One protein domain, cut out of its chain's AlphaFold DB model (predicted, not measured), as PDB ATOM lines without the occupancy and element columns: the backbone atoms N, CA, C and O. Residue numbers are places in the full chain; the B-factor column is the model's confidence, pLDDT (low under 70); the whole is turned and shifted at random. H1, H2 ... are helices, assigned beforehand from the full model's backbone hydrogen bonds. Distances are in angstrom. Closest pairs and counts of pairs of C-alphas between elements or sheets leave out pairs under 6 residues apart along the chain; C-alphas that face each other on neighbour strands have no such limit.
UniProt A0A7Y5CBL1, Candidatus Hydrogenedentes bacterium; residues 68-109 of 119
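Overview. This is residues 68 to 109 of the 119 residues of a protein of Candidatus Hydrogenedentes bacterium (UniProt A0A7Y5CBL1). The model is a lopsided helical hairpin: a short helix, H1, is followed by a tight turn and a long helix, H2, which folds back beside H1 and runs on well past it. Residues 95 to 109, of which 95 to 107 belong to H2, stick out as a free arm, and H2 makes the longest axis. The printed part has 42 residues, with two named helices in the order H1, H2 and no named strand; the class is all helix. It is only just extended, close to loose, with a radius of gyration of the C-alphas of 13.8 A and spans of 45 by 15 by 7 A.

Along the chain. H1 holds residues 68 to 77 and begins at C-alpha 68, at (-37.157, 24.577, -39.907); from its first to its last C-alpha it measures 14.4 A. Five residues, 78 to 82, make the tight link to H2. H2 holds residues 83 to 107 and measures 36.6 A, from C-alpha 83 at (-51.246, 27.070, -44.995) to C-alpha 107 at (-17.321, 18.178, -55.324).

Arrangement. H1 and H2 form a helical hairpin, two touching helices that run opposite ways, at a shallow tilt of 5 degrees. Their closest C-alphas are those of Val 76 and Thr 83, 5.7 A apart. H2 touches H1 with residues 83 to 90 alone. Their centres are 16.1 A apart. In H1 and H2 every O i to N i+4 pair is within hydrogen-bond range.

Size, cuts and confidence. The two C-alphas farthest apart are those of Gly 79 and Thr 109, 45.2 A. The printed part has no cut. The mean pLDDT of the printed part is 82.0, and residue 101 and residues 103 to 109 are under 70.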
ATOM      1  N   PHE A  68     -36.444  23.634 -39.059       81.25
ATOM      2  CA  PHE A  68     -37.157  24.577 -39.907       81.25
ATOM      3  C   PHE A  68     -38.574  24.112 -40.278       81.25
ATOM      4  O   PHE A  68     -39.512  24.907 -40.228       81.25
ATOM      5  N   GLU A  69     -38.764  22.836 -40.625       83.12
ATOM      6  CA  GLU A  69     -40.081  22.311 -41.001       83.12
ATOM      7  C   GLU A  69     -41.064  22.355 -39.822       83.12
ATOM      8  O   GLU A  69     -42.207  22.782 -39.990       83.12
ATOM      9  N   GLN A  70     -40.586  22.025 -38.619       80.12
ATOM     10  CA  GLN A  70     -41.371  22.082 -37.379       80.12
ATOM     11  C   GLN A  70     -41.801  23.513 -37.028       80.12
ATOM     12  O   GLN A  70     -42.939  23.750 -36.610       80.12
ATOM     13  N   LEU A  71     -40.909  24.491 -37.224       84.75
ATOM     14  CA  LEU A  71     -41.222  25.904 -37.014       84.75
ATOM     15  C   LEU A  71     -42.328  26.370 -37.970       84.75
ATOM     16  O   LEU A  71     -43.279  27.026 -37.544       84.75
ATOM     17  N   VAL A  72     -42.230  26.012 -39.253       86.44
ATOM     18  CA  VAL A  72     -43.240  26.374 -40.257       86.44
ATOM     19  C   VAL A  72     -44.591  25.731 -39.937       86.44
ATOM     20  O   VAL A  72     -45.617  26.406 -40.002       86.44
ATOM     21  N   GLU A  73     -44.610  24.461 -39.534       82.88
ATOM     22  CA  GLU A  73     -45.838  23.762 -39.135       82.88
ATOM     23  C   GLU A  73     -46.491  24.392 -37.892       82.88
ATOM     24  O   GLU A  73     -47.709  24.605 -37.854       82.88
ATOM     25  N   THR A  74     -45.675  24.789 -36.913       84.88
ATOM     26  CA  THR A  74     -46.126  25.511 -35.716       84.88
ATOM     27  C   THR A  74     -46.770  26.848 -36.100       84.88
ATOM     28  O   THR A  74     -47.891  27.143 -35.684       84.88
ATOM     29  N   LEU A  75     -46.125  27.642 -36.961       89.50
ATOM     30  CA  LEU A  75     -46.650  28.941 -37.406       89.50
ATOM     31  C   LEU A  75     -47.983  28.827 -38.159       89.50
ATOM     32  O   LEU A  75     -48.849  29.694 -38.004       89.50
ATOM     33  N   VAL A  76     -48.164  27.767 -38.951       90.62
ATOM     34  CA  VAL A  76     -49.436  27.487 -39.635       90.62
ATOM     35  C   VAL A  76     -50.520  27.092 -38.629       90.62
ATOM     36  O   VAL A  76     -51.636  27.601 -38.706       90.62
ATOM     37  N   THR A  77     -50.194  26.241 -37.653       88.38
ATOM     38  CA  THR A  77     -51.139  25.783 -36.617       88.38
ATOM     39  C   THR A  77     -51.643  26.934 -35.747       88.38
ATOM     40  O   THR A  77     -52.831  27.012 -35.443       88.38
ATOM     41  N   HIS A  78     -50.763  27.873 -35.392       90.00
ATOM     42  CA  HIS A  78     -51.127  29.068 -34.625       90.00
ATOM     43  C   HIS A  78     -51.841  30.150 -35.458       90.00
ATOM     44  O   HIS A  78     -52.156  31.213 -34.926       90.00
ATOM     45  N   GLY A  79     -52.083  29.922 -36.755       87.19
ATOM     46  CA  GLY A  79     -52.763  30.873 -37.641       87.19
ATOM     47  C   GLY A  79     -51.958  32.139 -37.956       87.19
ATOM     48  O   GLY A  79     -52.474  33.046 -38.604       87.19
ATOM     49  N   VAL A  80     -50.693  32.200 -37.531       94.00
ATOM     50  CA  VAL A  80     -49.761  33.295 -37.850       94.00
ATOM     51  C   VAL A  80     -49.382  33.254 -39.332       94.00
ATOM     52  O   VAL A  80     -49.109  34.287 -39.940       94.00
ATOM     53  N   MET A  81     -49.387  32.060 -39.929       89.19
ATOM     54  CA  MET A  81     -49.064  31.832 -41.332       89.19
ATOM     55  C   MET A  81     -50.208  31.120 -42.060       89.19
ATOM     56  O   MET A  81     -50.795  30.165 -41.557       89.19
ATOM     57  N   LEU A  82     -50.480  31.539 -43.299       91.25
ATOM     58  CA  LEU A  82     -51.401  30.833 -44.186       91.25
ATOM     59  C   LEU A  82     -50.817  29.474 -44.594       91.25
ATOM     60  O   LEU A  82     -49.656  29.374 -44.994       91.25
ATOM     61  N   THR A  83     -51.649  28.433 -44.605       87.94
ATOM     62  CA  THR A  83     -51.246  27.070 -44.995       87.94
ATOM     63  C   THR A  83     -50.617  27.012 -46.390       87.94
ATOM     64  O   THR A  83     -49.685  26.241 -46.623       87.94
ATOM     65  N   GLY A  84     -51.097  27.847 -47.320       88.69
ATOM     66  CA  GLY A  84     -50.524  27.964 -48.663       88.69
ATOM     67  C   GLY A  84     -49.067  28.428 -48.634       88.69
ATOM     68  O   GLY A  84     -48.208  27.790 -49.237       88.69
ATOM     69  N   THR A  85     -48.777  29.476 -47.861       89.94
ATOM     70  CA  THR A  85     -47.426  30.026 -47.689       89.94
ATOM     71  C   THR A  85     -46.490  29.027 -47.009       89.94
ATOM     72  O   THR A  85     -45.360  28.842 -47.464       89.94
ATOM     73  N   GLY A  86     -46.970  28.323 -45.979       90.50
ATOM     74  CA  GLY A  86     -46.190  27.287 -45.296       90.50
ATOM     75  C   GLY A  86     -45.765  26.156 -46.235       90.50
ATOM     76  O   GLY A  86     -44.596  25.772 -46.257       90.50
ATOM     77  N   ARG A  87     -46.674  25.678 -47.098       87.88
ATOM     78  CA  ARG A  87     -46.356  24.643 -48.101       87.88
ATOM     79  C   ARG A  87     -45.260  25.079 -49.074       87.88
ATOM     80  O   ARG A  87     -44.355  24.294 -49.351       87.88
ATOM     81  N   THR A  88     -45.310  26.317 -49.567       92.12
ATOM     82  CA  THR A  88     -44.297  26.843 -50.496       92.12
ATOM     83  C   THR A  88     -42.912  26.921 -49.847       92.12
ATOM     84  O   THR A  88     -41.918  26.551 -50.480       92.12
ATOM     85  N   LEU A  89     -42.836  27.342 -48.579       91.69
ATOM     86  CA  LEU A  89     -41.581  27.407 -47.823       91.69
ATOM     87  C   LEU A  89     -40.965  26.018 -47.622       91.69
ATOM     88  O   LEU A  89     -39.797  25.820 -47.958       91.69
ATOM     89  N   LEU A  90     -41.757  25.042 -47.164       88.25
ATOM     90  CA  LEU A  90     -41.303  23.656 -46.978       88.25
ATOM     91  C   LEU A  90     -40.799  23.036 -48.291       88.25
ATOM     92  O   LEU A  90     -39.747  22.398 -48.326       88.25
ATOM     93  N   GLN A  91     -41.520  23.252 -49.394       89.69
ATOM     94  CA  GLN A  91     -41.139  22.724 -50.705       89.69
ATOM     95  C   GLN A  91     -39.817  23.318 -51.204       89.69
ATOM     96  O   GLN A  91     -38.960  22.592 -51.713       89.69
ATOM     97  N   THR A  92     -39.645  24.630 -51.048       90.44
ATOM     98  CA  THR A  92     -38.423  25.334 -51.456       90.44
ATOM     99  C   THR A  92     -37.229  24.864 -50.634       90.44
ATOM    100  O   THR A  92     -36.181  24.538 -51.186       90.44
ATOM    101  N   HIS A  93     -37.413  24.745 -49.322       88.12
ATOM    102  CA  HIS A  93     -36.387  24.284 -48.403       88.12
ATOM    103  C   HIS A  93     -35.892  22.863 -48.732       88.12
ATOM    104  O   HIS A  93     -34.691  22.642 -48.902       88.12
ATOM    105  N   ARG A  94     -36.811  21.913 -48.956       86.19
ATOM    106  CA  ARG A  94     -36.464  20.537 -49.364       86.19
ATOM    107  C   ARG A  94     -35.701  20.479 -50.684       86.19
ATOM    108  O   ARG A  94     -34.848  19.612 -50.862       86.19
ATOM    109  N   ARG A  95     -36.006  21.381 -51.621       88.56
ATOM    110  CA  ARG A  95     -35.290  21.481 -52.897       88.56
ATOM    111  C   ARG A  95     -33.852  21.952 -52.691       88.56
ATOM    112  O   ARG A  95     -32.944  21.335 -53.234       88.56
ATOM    113  N   ILE A  96     -33.649  22.984 -51.870       86.94
ATOM    114  CA  ILE A  96     -32.314  23.514 -51.569       86.94
ATOM    115  C   ILE A  96     -31.447  22.443 -50.898       86.94
ATOM    116  O   ILE A  96     -30.311  22.256 -51.318       86.94
ATOM    117  N   LEU A  97     -31.984  21.689 -49.931       82.75
ATOM    118  CA  LEU A  97     -31.250  20.591 -49.285       82.75
ATOM    119  C   LEU A  97     -30.822  19.491 -50.269       82.75
ATOM    120  O   LEU A  97     -29.715  18.963 -50.168       82.75
ATOM    121  N   LYS A  98     -31.664  19.148 -51.250       79.44
ATOM    122  CA  LYS A  98     -31.280  18.211 -52.318       79.44
ATOM    123  C   LYS A  98     -30.175  18.789 -53.201       79.44
ATOM    124  O   LYS A  98     -29.174  18.132 -53.452       79.44
ATOM    125  N   GLU A  99     -30.302  20.045 -53.615       80.50
ATOM    126  CA  GLU A  99     -29.301  20.687 -54.468       80.50
ATOM    127  C   GLU A  99     -27.943  20.858 -53.759       80.50
ATOM    128  O   GLU A  99     -26.899  20.705 -54.398       80.50
ATOM    129  N   THR A 100     -27.918  21.142 -52.452       73.88
ATOM    130  CA  THR A 100     -26.673  21.255 -51.672       73.88
ATOM    131  C   THR A 100     -26.020  19.902 -51.427       73.88
ATOM    132  O   THR A 100     -24.807  19.783 -51.604       73.88
ATOM    133  N   THR A 101     -26.798  18.871 -51.089       69.88
ATOM    134  CA  THR A 101     -26.283  17.498 -50.930       69.88
ATOM    135  C   THR A 101     -25.721  16.950 -52.242       69.88
ATOM    136  O   THR A 101     -24.623  16.397 -52.259       69.88
ATOM    137  N   GLU A 102     -26.393  17.195 -53.369       72.31
ATOM    138  CA  GLU A 102     -25.901  16.815 -54.695       72.31
ATOM    139  C   GLU A 102     -24.647  17.600 -55.116       72.31
ATOM    140  O   GLU A 102     -23.742  17.039 -55.733       72.31
ATOM    141  N   ARG A 103     -24.554  18.899 -54.788       64.44
ATOM    142  CA  ARG A 103     -23.338  19.700 -55.026       64.44
ATOM    143  C   ARG A 103     -22.161  19.207 -54.186       64.44
ATOM    144  O   ARG A 103     -21.061  19.100 -54.720       64.44
ATOM    145  N   ALA A 104     -22.394  18.879 -52.916       63.12
ATOM    146  CA  ALA A 104     -21.375  18.321 -52.033       63.12
ATOM    147  C   ALA A 104     -20.870  16.959 -52.542       63.12
ATOM    148  O   ALA A 104     -19.663  16.735 -52.587       63.12
ATOM    149  N   ALA A 105     -21.770  16.090 -53.017       65.75
ATOM    150  CA  ALA A 105     -21.409  14.797 -53.601       65.75
ATOM    151  C   ALA A 105     -20.596  14.930 -54.905       65.75
ATOM    152  O   ALA A 105     -19.638  14.185 -55.118       65.75
ATOM    153  N   ARG A 106     -20.929  15.907 -55.764       64.06
ATOM    154  CA  ARG A 106     -20.158  16.196 -56.988       64.06
ATOM    155  C   ARG A 106     -18.755  16.723 -56.683       64.06
ATOM    156  O   ARG A 106     -17.807  16.287 -57.322       64.06
ATOM    157  N   ASN A 107     -18.618  17.607 -55.696       61.81
ATOM    158  CA  ASN A 107     -17.321  18.178 -55.324       61.81
ATOM    159  C   ASN A 107     -16.388  17.146 -54.658       61.81
ATOM    160  O   ASN A 107     -15.179  17.221 -54.816       61.81
ATOM    161  N   ALA A 108     -16.944  16.146 -53.966       58.88
ATOM    162  CA  ALA A 108     -16.177  15.044 -53.381       58.88
ATOM    163  C   ALA A 108     -15.681  13.996 -54.407       58.88
ATOM    164  O   ALA A 108     -14.890  13.131 -54.043       58.88
ATOM    165  N   THR A 109     -16.144  14.046 -55.664       57.03
ATOM    166  CA  THR A 109     -15.817  13.059 -56.720       57.03
ATOM    167  C   THR A 109     -14.812  13.591 -57.758       57.03
ATOM    168  O   THR A 109     -14.394  12.848 -58.644       57.03
TER     169      THR A 109